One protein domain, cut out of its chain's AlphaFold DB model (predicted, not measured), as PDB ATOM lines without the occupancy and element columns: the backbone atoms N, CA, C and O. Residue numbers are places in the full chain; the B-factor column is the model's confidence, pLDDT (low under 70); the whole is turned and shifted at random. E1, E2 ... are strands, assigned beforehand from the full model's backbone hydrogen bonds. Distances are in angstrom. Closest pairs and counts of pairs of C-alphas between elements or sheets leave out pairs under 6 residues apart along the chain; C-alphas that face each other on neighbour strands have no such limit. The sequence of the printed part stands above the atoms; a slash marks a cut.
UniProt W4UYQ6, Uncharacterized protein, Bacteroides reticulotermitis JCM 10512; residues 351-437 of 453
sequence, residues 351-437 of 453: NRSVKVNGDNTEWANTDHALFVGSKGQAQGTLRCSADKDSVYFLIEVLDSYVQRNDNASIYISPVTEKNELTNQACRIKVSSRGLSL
ATOM      1  N   ASN A 351     174.343 199.122 258.040       94.38
ATOM      2  CA  ASN A 351     175.660 199.437 257.482       94.38
ATOM      3  C   ASN A 351     175.831 200.958 257.344       94.38
ATOM      4  O   ASN A 351     175.330 201.557 256.390       94.38
ATOM      5  N   ARG A 352     176.494 201.575 258.322       93.00
ATOM      6  CA  ARG A 352     176.727 203.021 258.425       93.00
ATOM      7  C   ARG A 352     177.802 203.292 259.475       93.00
ATOM      8  O   ARG A 352     177.724 202.772 260.593       93.00
ATOM      9  N   SER A 353     178.737 204.175 259.135       93.75
ATOM     10  CA  SER A 353     179.643 204.807 260.096       93.75
ATOM     11  C   SER A 353     178.885 205.855 260.903       93.75
ATOM     12  O   SER A 353     178.182 206.683 260.326       93.75
ATOM     13  N   VAL A 354     179.028 205.814 262.224       91.88
ATOM     14  CA  VAL A 354     178.360 206.735 263.151       91.88
ATOM     15  C   VAL A 354     179.416 207.533 263.899       91.88
ATOM     16  O   VAL A 354     180.411 206.976 264.378       91.88
ATOM     17  N   LYS A 355     179.203 208.840 264.035       90.31
ATOM     18  CA  LYS A 355     180.032 209.663 264.900       90.31
ATOM     19  C   LYS A 355     179.656 209.390 266.348       90.31
ATOM     20  O   LYS A 355     178.528 209.570 266.784       90.31
ATOM     21  N   VAL A 356     180.638 208.989 267.145       84.69
ATOM     22  CA  VAL A 356     180.387 208.589 268.529       84.69
ATOM     23  C   VAL A 356     180.387 209.806 269.466       84.69
ATOM     24  O   VAL A 356     181.309 210.015 270.247       84.69
ATOM     25  N   ASN A 357     179.367 210.656 269.339       82.50
ATOM     26  CA  ASN A 357     179.226 211.935 270.054       82.50
ATOM     27  C   ASN A 357     177.991 212.020 270.971       82.50
ATOM     28  O   ASN A 357     177.824 213.039 271.632       82.50
ATOM     29  N   GLY A 358     177.163 210.973 271.033       76.69
ATOM     30  CA  GLY A 358     175.933 210.951 271.834       76.69
ATOM     31  C   GLY A 358     174.710 211.576 271.162       76.69
ATOM     32  O   GLY A 358     173.620 211.480 271.715       76.69
ATOM     33  N   ASP A 359     174.885 212.151 269.974       83.44
ATOM     34  CA  ASP A 359     173.797 212.626 269.126       83.44
ATOM     35  C   ASP A 359     173.202 211.443 268.349       83.44
ATOM     36  O   ASP A 359     173.929 210.584 267.839       83.44
ATOM     37  N   ASN A 360     171.875 211.378 268.267       88.31
ATOM     38  CA  ASN A 360     171.177 210.313 267.554       88.31
ATOM     39  C   ASN A 360     170.705 210.726 266.152       88.31
ATOM     40  O   ASN A 360     170.090 209.902 265.478       88.31
ATOM     41  N   THR A 361     171.017 211.937 265.671       91.50
ATOM     42  CA  THR A 361     170.534 212.419 264.360       91.50
ATOM     43  C   THR A 361     170.981 211.565 263.168       91.50
ATOM     44  O   THR A 361     170.299 211.532 262.144       91.50
ATOM     45  N   GLU A 362     172.098 210.842 263.292       92.31
ATOM     46  CA  GLU A 362     172.585 209.914 262.265       92.31
ATOM     47  C   GLU A 362     171.747 208.629 262.174       92.31
ATOM     48  O   GLU A 362     171.856 207.915 261.176       92.31
ATOM     49  N   TRP A 363     170.920 208.328 263.182       90.62
ATOM     50  CA  TRP A 363     170.094 207.124 263.285       90.62
ATOM     51  C   TRP A 363     168.683 207.387 262.767       90.62
ATOM     52  O   TRP A 363     168.047 208.384 263.101       90.62
ATOM     53  N   ALA A 364     168.156 206.472 261.956       85.56
ATOM     54  CA  ALA A 364     166.800 206.616 261.452       85.56
ATOM     55  C   ALA A 364     165.812 206.026 262.463       85.56
ATOM     56  O   ALA A 364     166.033 204.952 263.022       85.56
ATOM     57  N   ASN A 365     164.649 206.660 262.624       77.94
ATOM     58  CA  ASN A 365     163.562 206.103 263.439       77.94
ATOM     59  C   ASN A 365     163.068 204.736 262.928       77.94
ATOM     60  O   ASN A 365     162.446 203.989 263.679       77.94
ATOM     61  N   THR A 366     163.363 204.411 261.666       77.06
ATOM     62  CA  THR A 366     163.084 203.124 261.020       77.06
ATOM     63  C   THR A 366     164.146 202.055 261.280       77.06
ATOM     64  O   THR A 366     163.920 200.905 260.914       77.06
ATOM     65  N   ASP A 367     165.292 202.406 261.872       85.12
ATOM     66  CA  ASP A 367     166.328 201.430 262.213       85.12
ATOM     67  C   ASP A 367     165.787 200.430 263.236       85.12
ATOM     68  O   ASP A 367     164.973 200.775 264.100       85.12
ATOM     69  N   HIS A 368     166.274 199.192 263.171       85.06
ATOM     70  CA  HIS A 368     165.827 198.169 264.101       85.06
ATOM     71  C   HIS A 368     166.280 198.475 265.530       85.06
ATOM     72  O   HIS A 368     167.412 198.910 265.761       85.06
ATOM     73  N   ALA A 369     165.399 198.215 266.498       87.75
ATOM     74  CA  ALA A 369     165.675 198.456 267.906       87.75
ATOM     75  C   ALA A 369     165.174 197.315 268.798       87.75
ATOM     76  O   ALA A 369     164.113 196.736 268.561       87.75
ATOM     77  N   LEU A 370     165.920 197.025 269.864       89.31
ATOM     78  CA  LEU A 370     165.457 196.198 270.979       89.31
ATOM     79  C   LEU A 370     164.942 197.092 272.100       89.31
ATOM     80  O   LEU A 370     165.621 198.038 272.480       89.31
ATOM     81  N   PHE A 371     163.786 196.761 272.668       89.00
ATOM     82  CA  PHE A 371     163.156 197.522 273.743       89.00
ATOM     83  C   PHE A 371     163.237 196.806 275.097       89.00
ATOM     84  O   PHE A 371     163.034 195.593 275.197       89.00
ATOM     85  N   VAL A 372     163.468 197.569 276.162       87.75
ATOM     86  CA  VAL A 372     163.420 197.125 277.562       87.75
ATOM     87  C   VAL A 372     162.719 198.167 278.434       87.75
ATOM     88  O   VAL A 372     162.700 199.350 278.114       87.75
ATOM     89  N   GLY A 373     162.148 197.729 279.562       81.44
ATOM     90  CA  GLY A 373     161.543 198.635 280.554       81.44
ATOM     91  C   GLY A 373     160.014 198.715 280.548       81.44
ATOM     92  O   GLY A 373     159.432 199.588 281.176       81.44
ATOM     93  N   SER A 374     159.323 197.752 279.933       77.56
ATOM     94  CA  SER A 374     157.849 197.739 279.835       77.56
ATOM     95  C   SER A 374     157.076 197.714 281.166       77.56
ATOM     96  O   SER A 374     155.852 197.785 281.167       77.56
ATOM     97  N   LYS A 375     157.761 197.501 282.296       77.56
ATOM     98  CA  LYS A 375     157.161 197.365 283.633       77.56
ATOM     99  C   LYS A 375     157.310 198.621 284.494       77.56
ATOM    100  O   LYS A 375     156.842 198.618 285.629       77.56
ATOM    101  N   GLY A 376     157.980 199.659 283.999       77.81
ATOM    102  CA  GLY A 376     158.286 200.855 284.773       77.81
ATOM    103  C   GLY A 376     158.260 202.121 283.928       77.81
ATOM    104  O   GLY A 376     158.005 202.085 282.726       77.81
ATOM    105  N   GLN A 377     158.510 203.249 284.591       85.06
ATOM    106  CA  GLN A 377     158.685 204.530 283.907       85.06
ATOM    107  C   GLN A 377     159.987 204.543 283.090       85.06
ATOM    108  O   GLN A 377     159.996 205.075 281.985       85.06
ATOM    109  N   ALA A 378     161.030 203.879 283.603       86.94
ATOM    110  CA  ALA A 378     162.319 203.770 282.944       86.94
ATOM    111  C   ALA A 378     162.245 202.771 281.784       86.94
ATOM    112  O   ALA A 378     161.894 201.600 281.974       86.94
ATOM    113  N   GLN A 379     162.588 203.237 280.592       88.62
ATOM    114  CA  GLN A 379     162.562 202.495 279.340       88.62
ATOM    115  C   GLN A 379     163.866 202.714 278.586       88.62
ATOM    116  O   GLN A 379     164.523 203.740 278.751       88.62
ATOM    117  N   GLY A 380     164.230 201.761 277.736       88.62
ATOM    118  CA  GLY A 380     165.380 201.923 276.866       88.62
ATOM    119  C   GLY A 380     165.241 201.197 275.544       88.62
ATOM    120  O   GLY A 380     164.619 200.132 275.469       88.62
ATOM    121  N   THR A 381     165.848 201.773 274.514       90.38
ATOM    122  CA  THR A 381     166.047 201.147 273.208       90.38
ATOM    123  C   THR A 381     167.532 200.915 272.965       90.38
ATOM    124  O   THR A 381     168.371 201.721 273.357       90.38
ATOM    125  N   LEU A 382     167.863 199.796 272.323       91.19
ATOM    126  CA  LEU A 382     169.195 199.509 271.799       91.19
ATOM    127  C   LEU A 382     169.117 199.410 270.278       91.19
ATOM    128  O   LEU A 382     168.376 198.567 269.768       91.19
ATOM    129  N   ARG A 383     169.917 200.214 269.577       92.25
ATOM    130  CA  ARG A 383     170.125 200.136 268.124       92.25
ATOM    131  C   ARG A 383     171.573 199.777 267.818       92.25
ATOM    132  O   ARG A 383     172.476 200.118 268.585       92.25
ATOM    133  N   CYS A 384     171.782 199.119 266.681       92.69
ATOM    134  CA  CYS A 384     173.100 198.682 266.231       92.69
ATOM    135  C   CYS A 384     173.390 199.201 264.817       92.69
ATOM    136  O   CYS A 384     172.537 199.124 263.933       92.69
ATOM    137  N   SER A 385     174.607 199.689 264.597       93.62
ATOM    138  CA  SER A 385     175.152 200.051 263.283       93.62
ATOM    139  C   SER A 385     176.542 199.440 263.165       93.62
ATOM    140  O   SER A 385     177.167 199.143 264.180       93.62
ATOM    141  N   ALA A 386     177.041 199.223 261.962       94.62
ATOM    142  CA  ALA A 386     178.399 198.746 261.750       94.62
ATOM    143  C   ALA A 386     178.979 199.326 260.463       94.62
ATOM    144  O   ALA A 386     178.242 199.638 259.531       94.62
ATOM    145  N   ASP A 387     180.297 199.433 260.412       94.38
ATOM    146  CA  ASP A 387     181.052 199.632 259.183       94.38
ATOM    147  C   ASP A 387     182.196 198.608 259.094       94.38
ATOM    148  O   ASP A 387     182.180 197.575 259.768       94.38
ATOM    149  N   LYS A 388     183.177 198.853 258.219       95.00
ATOM    150  CA  LYS A 388     184.304 197.934 258.015       95.00
ATOM    151  C   LYS A 388     185.233 197.813 259.232       95.00
ATOM    152  O   LYS A 388     185.946 196.819 259.330       95.00
ATOM    153  N   ASP A 389     185.255 198.815 260.111       94.38
ATOM    154  CA  ASP A 389     186.218 198.933 261.208       94.38
ATOM    155  C   ASP A 389     185.550 198.829 262.588       94.38
ATOM    156  O   ASP A 389     186.234 198.575 263.578       94.38
ATOM    157  N   SER A 390     184.240 199.074 262.702       92.25
ATOM    158  CA  SER A 390     183.575 199.258 263.996       92.25
ATOM    159  C   SER A 390     182.119 198.794 264.028       92.25
ATOM    160  O   SER A 390     181.400 198.823 263.032       92.25
ATOM    161  N   VAL A 391     181.671 198.408 265.228       90.38
ATOM    162  CA  VAL A 391     180.255 198.217 265.570       90.38
ATOM    163  C   VAL A 391     179.853 199.304 266.559       90.38
ATOM    164  O   VAL A 391     180.505 199.504 267.584       90.38
ATOM    165  N   TYR A 392     178.760 199.985 266.254       91.88
ATOM    166  CA  TYR A 392     178.207 201.090 267.018       91.88
ATOM    167  C   TYR A 392     176.936 200.652 267.734       91.88
ATOM    168  O   TYR A 392     176.070 199.999 267.146       91.88
ATOM    169  N   PHE A 393     176.800 201.079 268.985       91.12
ATOM    170  CA  PHE A 393     175.604 200.867 269.790       91.12
ATOM    171  C   PHE A 393     175.045 202.215 270.227       91.12
ATOM    172  O   PHE A 393     175.760 202.999 270.852       91.12
ATOM    173  N   LEU A 394     173.769 202.457 269.941       91.06
ATOM    174  CA  LEU A 394     173.022 203.571 270.516       91.06
ATOM    175  C   LEU A 394     172.076 203.025 271.581       91.06
ATOM    176  O   LEU A 394     171.265 202.143 271.294       91.06
ATOM    177  N   ILE A 395     172.188 203.560 272.797       90.00
ATOM    178  CA  ILE A 395     171.220 203.332 273.866       90.00
ATOM    179  C   ILE A 395     170.476 204.637 274.101       90.00
ATOM    180  O   ILE A 395     171.081 205.616 274.532       90.00
ATOM    181  N   GLU A 396     169.171 204.627 273.876       89.06
ATOM    182  CA  GLU A 396     168.297 205.754 274.197       89.06
ATOM    183  C   GLU A 396     167.519 205.369 275.453       89.06
ATOM    184  O   GLU A 396     167.000 204.255 275.540       89.06
ATOM    185  N   VAL A 397     167.485 206.245 276.456       87.94
ATOM    186  CA  VAL A 397     166.859 205.958 277.753       87.94
ATOM    187  C   VAL A 397     165.826 207.030 278.050       87.94
ATOM    188  O   VAL A 397     166.158 208.206 278.138       87.94
ATOM    189  N   LEU A 398     164.584 206.604 278.252       86.75
ATOM    190  CA  LEU A 398     163.539 207.436 278.830       86.75
ATOM    191  C   LEU A 398     163.457 207.102 280.314       86.75
ATOM    192  O   LEU A 398     163.086 205.986 280.664       86.75
ATOM    193  N   ASP A 399     163.793 208.052 281.179       87.06
ATOM    194  CA  ASP A 399     163.723 207.874 282.626       87.06
ATOM    195  C   ASP A 399     163.388 209.214 283.299       87.06
ATOM    196  O   ASP A 399     164.132 210.190 283.201       87.06
ATOM    197  N   SER A 400     162.242 209.276 283.977       86.12
ATOM    198  CA  SER A 400     161.755 210.467 284.673       86.12
ATOM    199  C   SER A 400     162.502 210.774 285.972       86.12
ATOM    200  O   SER A 400     162.319 211.856 286.534       86.12
ATOM    201  N   TYR A 401     163.345 209.859 286.460       87.12
ATOM    202  CA  TYR A 401     164.141 210.044 287.667       87.12
ATOM    203  C   TYR A 401     165.494 209.326 287.582       87.12
ATOM    204  O   TYR A 401     165.727 208.314 288.243       87.12
ATOM    205  N   VAL A 402     166.416 209.916 286.818       83.56
ATOM    206  CA  VAL A 402     167.785 209.410 286.668       83.56
ATOM    207  C   VAL A 402     168.594 209.624 287.950       83.56
ATOM    208  O   VAL A 402     168.933 210.747 288.333       83.56
ATOM    209  N   GLN A 403     168.971 208.530 288.599       85.12
ATOM    210  CA  GLN A 403     169.881 208.495 289.734       85.12
ATOM    211  C   GLN A 403     171.326 208.254 289.300       85.12
ATOM    212  O   GLN A 403     171.635 207.703 288.247       85.12
ATOM    213  N   ARG A 404     172.262 208.601 290.192       81.56
ATOM    214  CA  ARG A 404     173.708 208.443 289.966       81.56
ATOM    215  C   ARG A 404     174.135 207.015 289.596       81.56
ATOM    216  O   ARG A 404     175.158 206.856 288.938       81.56
ATOM    217  N   ASN A 405     173.411 206.006 290.071       83.44
ATOM    218  CA  ASN A 405     173.769 204.601 289.880       83.44
ATOM    219  C   ASN A 405     173.014 203.941 288.719       83.44
ATOM    220  O   ASN A 405     173.280 202.769 288.420       83.44
ATOM    221  N   ASP A 406     172.119 204.673 288.058       85.88
ATOM    222  CA  ASP A 406     171.351 204.153 286.936       85.88
ATOM    223  C   ASP A 406     172.263 203.921 285.739       85.88
ATOM    224  O   ASP A 406     173.219 204.655 285.473       85.88
ATOM    225  N   ASN A 407     172.026 202.803 285.064       87.81
ATOM    226  CA  ASN A 407     172.865 202.345 283.977       87.81
ATOM    227  C   ASN A 407     172.112 201.366 283.083       87.81
ATOM    228  O   ASN A 407     171.281 200.592 283.556       87.81
ATOM    229  N   ALA A 408     172.506 201.337 281.818       87.69
ATOM    230  CA  ALA A 408     172.232 200.243 280.909       87.69
ATOM    231  C   ALA A 408     173.474 199.344 280.819       87.69
ATOM    232  O   ALA A 408     174.612 199.817 280.837       87.69
ATOM    233  N   SER A 409     173.268 198.031 280.744       88.75
ATOM    234  CA  SER A 409     174.344 197.066 280.509       88.75
ATOM    235  C   SER A 409     174.104 196.358 279.180       88.75
ATOM    236  O   SER A 409     173.088 195.685 279.027       88.75
ATOM    237  N   ILE A 410     175.043 196.492 278.246       88.31
ATOM    238  CA  ILE A 410     175.100 195.697 277.019       88.31
ATOM    239  C   ILE A 410     176.002 194.496 277.288       88.31
ATOM    240  O   ILE A 410     177.092 194.639 277.844       88.31
ATOM    241  N   TYR A 411     175.549 193.314 276.882       86.88
ATOM    242  CA  TYR A 411     176.339 192.091 276.919       86.88
ATOM    243  C   TYR A 411     176.629 191.655 275.486       86.88
ATOM    244  O   TYR A 411     175.703 191.398 274.722       86.88
ATOM    245  N   ILE A 412     177.909 191.576 275.133       86.25
ATOM    246  CA  ILE A 412     178.386 191.105 273.834       86.25
ATOM    247  C   ILE A 412     179.026 189.743 274.057       86.25
ATOM    248  O   ILE A 412     179.992 189.625 274.803       86.25
ATOM    249  N   SER A 413     178.491 188.709 273.421       82.94
ATOM    250  CA  SER A 413     179.001 187.342 273.527       82.94
ATOM    251  C   SER A 413     179.147 186.752 272.129       82.94
ATOM    252  O   SER A 413     178.292 187.024 271.281       82.94
ATOM    253  N   PRO A 414     180.160 185.902 271.883       79.88
ATOM    254  CA  PRO A 414     180.124 184.988 270.753       79.88
ATOM    255  C   PRO A 414     178.820 184.184 270.757       79.88
ATOM    256  O   PRO A 414     178.271 183.887 271.827       79.88
ATOM    257  N   VAL A 415     178.341 183.827 269.564       78.62
ATOM    258  CA  VAL A 415     177.194 182.926 269.413       78.62
ATOM    259  C   VAL A 415     177.564 181.576 270.020       78.62
ATOM    260  O   VAL A 415     178.617 181.016 269.717       78.62
ATOM    261  N   THR A 416     176.695 181.061 270.883       78.50
ATOM    262  CA  THR A 416     176.838 179.732 271.479       78.50
ATOM    263  C   THR A 416     175.807 178.786 270.891       78.50
ATOM    264  O   THR A 416     174.756 179.226 270.432       78.50
ATOM    265  N   GLU A 417     176.064 177.477 270.942       79.31
ATOM    266  CA  GLU A 417     175.129 176.462 270.426       79.31
ATOM    267  C   GLU A 417     173.718 176.581 271.027       79.31
ATOM    268  O   GLU A 417     172.734 176.237 270.380       79.31
ATOM    269  N   LYS A 418     173.615 177.096 272.259       77.31
ATOM    270  CA  LYS A 418     172.348 177.278 272.981       77.31
ATOM    271  C   LYS A 418     171.763 178.689 272.874       77.31
ATOM    272  O   LYS A 418     170.698 178.926 273.430       77.31
ATOM    273  N   ASN A 419     172.431 179.622 272.188       74.19
ATOM    274  CA  ASN A 419     172.083 181.051 272.179       74.19
ATOM    275  C   ASN A 419     171.965 181.662 273.590       74.19
ATOM    276  O   ASN A 419     171.135 182.533 273.846       74.19
ATOM    277  N   GLU A 420     172.809 181.207 274.515       78.44
ATOM    278  CA  GLU A 420     172.861 181.683 275.897       78.44
ATOM    279  C   GLU A 420     174.102 182.554 276.128       78.44
ATOM    280  O   GLU A 420     175.169 182.313 275.549       78.44
ATOM    281  N   LEU A 421     173.968 183.551 277.010       78.56
ATOM    282  CA  LEU A 421     175.107 184.319 277.515       78.56
ATOM    283  C   LEU A 421     176.015 183.411 278.345       78.56
ATOM    284  O   LEU A 421     175.550 182.659 279.200       78.56
ATOM    285  N   THR A 422     177.323 183.533 278.139       81.12
ATOM    286  CA  THR A 422     178.329 182.804 278.919       81.12
ATOM    287  C   THR A 422     179.153 183.755 279.775       81.12
ATOM    288  O   THR A 422     179.059 184.978 279.664       81.12
ATOM    289  N   ASN A 423     180.020 183.193 280.614       81.25
ATOM    290  CA  ASN A 423     181.031 183.953 281.345       81.25
ATOM    291  C   ASN A 423     182.065 184.648 280.434       81.25
ATOM    292  O   ASN A 423     182.827 185.470 280.932       81.25
ATOM    293  N   GLN A 424     182.090 184.348 279.130       80.31
ATOM    294  CA  GLN A 424     182.932 185.032 278.143       80.31
ATOM    295  C   GLN A 424     182.295 186.322 277.607       80.31
ATOM    296  O   GLN A 424     182.935 187.044 276.845       80.31
ATOM    297  N   ALA A 425     181.046 186.621 277.976       84.56
ATOM    298  CA  ALA A 425     180.378 187.827 277.517       84.56
ATOM    299  C   ALA A 425     181.105 189.083 278.024       84.56
ATOM    300  O   ALA A 425     181.277 189.287 279.229       84.56
ATOM    301  N   CYS A 426     181.475 189.967 277.100       85.88
ATOM    302  CA  CYS A 426     181.923 191.304 277.432       85.88
ATOM    303  C   CYS A 426     180.721 192.124 277.906       85.88
ATOM    304  O   CYS A 426     179.722 192.257 277.199       85.88
ATOM    305  N   ARG A 427     180.813 192.672 279.119       87.50
ATOM    306  CA  ARG A 427     179.796 193.559 279.681       87.50
ATOM    307  C   ARG A 427     180.251 195.005 279.544       87.50
ATOM    308  O   ARG A 427     181.190 195.427 280.216       87.50
ATOM    309  N   ILE A 428     179.513 195.777 278.761       86.38
ATOM    310  CA  ILE A 428     179.671 197.223 278.646       86.38
ATOM    311  C   ILE A 428     178.584 197.870 279.492       86.38
ATOM    312  O   ILE A 428     177.397 197.617 279.293       86.38
ATOM    313  N   LYS A 429     178.980 198.699 280.455       86.06
ATOM    314  CA  LYS A 429     178.048 199.431 281.311       86.06
ATOM    315  C   LYS A 429     178.098 200.911 280.953       86.06
ATOM    316  O   LYS A 429     179.159 201.532 281.026       86.06
ATOM    317  N   VAL A 430     176.945 201.449 280.574       82.19
ATOM    318  CA  VAL A 430     176.757 202.833 280.133       82.19
ATOM    319  C   VAL A 430     175.828 203.531 281.120       82.19
ATOM    320  O   VAL A 430     174.826 202.959 281.543       82.19
ATOM    321  N   SER A 431     176.166 204.752 281.516       83.56
ATOM    322  CA  SER A 431     175.366 205.579 282.426       83.56
ATOM    323  C   SER A 431     175.258 207.007 281.895       83.56
ATOM    324  O   SER A 431     175.979 207.376 280.968       83.56
ATOM    325  N   SER A 432     174.449 207.841 282.553       74.31
ATOM    326  CA  SER A 432     174.385 209.287 282.282       74.31
ATOM    327  C   SER A 432     175.712 210.028 282.495       74.31
ATOM    328  O   SER A 432     175.841 211.196 282.146       74.31
ATOM    329  N   ARG A 433     176.727 209.359 283.062       74.62
ATOM    330  CA  ARG A 433     178.083 209.890 283.267       74.62
ATOM    331  C   ARG A 433     179.123 209.276 282.325       74.62
ATOM    332  O   ARG A 433     180.315 209.463 282.545       74.62
ATOM    333  N   GLY A 434     178.678 208.530 281.315       69.38
ATOM    334  CA  GLY A 434     179.537 207.819 280.371       69.38
ATOM    335  C   GLY A 434     179.777 206.354 280.745       69.38
ATOM    336  O   GLY A 434     179.032 205.746 281.526       69.38
ATOM    337  N   LEU A 435     180.813 205.779 280.135       68.31
ATOM    338  CA  LEU A 435     181.208 204.379 280.278       68.31
ATOM    339  C   LEU A 435     181.828 204.099 281.650       68.31
ATOM    340  O   LEU A 435     182.739 204.790 282.098       68.31
ATOM    341  N   SER A 436     181.402 203.008 282.279       59.59
ATOM    342  CA  SER A 436     182.151 202.383 283.369       59.59
ATOM    343  C   SER A 436     182.706 201.053 282.862       59.59
ATOM    344  O   SER A 436     181.994 200.046 282.860       59.59
ATOM    345  N   LEU A 437     183.949 201.059 282.375       54.44
ATOM    346  CA  LEU A 437     184.628 199.864 281.867       54.44
ATOM    347  C   LEU A 437     185.395 199.147 282.995       54.44
ATOM    348  O   LEU A 437     185.973 199.805 283.863       54.44
TER     349      LEU A 437
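AT A GLANCE: This is residues 351 to 437 of the 453 residues of an uncharacterized protein of Bacteroides reticulotermitis JCM 10512 (UniProt W4UYQ6). Little regular structure is present: two small three-stranded sheets meet loosely where E3 comes near E4, with long loops, residues 351 to 368 and 413 to 425, around them. Each sheet is a meander, each strand the antiparallel neighbour of the one before: E1 E2 E3, then E4 E5 E6. The printed part has 87 residues, 34 in six named strands, and no named helix; its class is all strand. It is only just compact, close to loose, with a radius of gyration of the C-alphas of 14.1 A and spans of 38 by 31 by 25 A.

HOW THE PARTS SIT: E1, residues 369 to 372, forms a hairpin with E2, residues 379 to 386; N 370 and O 382 are 2.9 A apart. E2 forms another with E3, residues 391 to 398; N 383 and O 394 are 2.9 A apart. The closest C-alphas of E3 and E4, residues 408 to 412, are those of Ile 395 and Ala 408, 7.8 A apart. E4 and E5, residues 426 to 431, form a hairpin at 160 degrees, with N 410 and O 428 2.8 A apart. E5 and E6, residues 434 to 436, form one with N 431 and O 434 3.0 A apart.

IN THESE COORDINATES: E1 begins at C-alpha 369 (165.675, 198.456, 267.906). E2 is 24.0 A long and E3 23.2 A. E6 ends at C-alpha 436 (182.151, 202.383, 283.369).

THE WHOLE: The C-alphas farthest apart, of Tyr 401 and Glu 417, are 39.3 A apart. The link from E4 to E5 is long. The printed part has no cut; pLDDT is under 70 at residues 434 to 437.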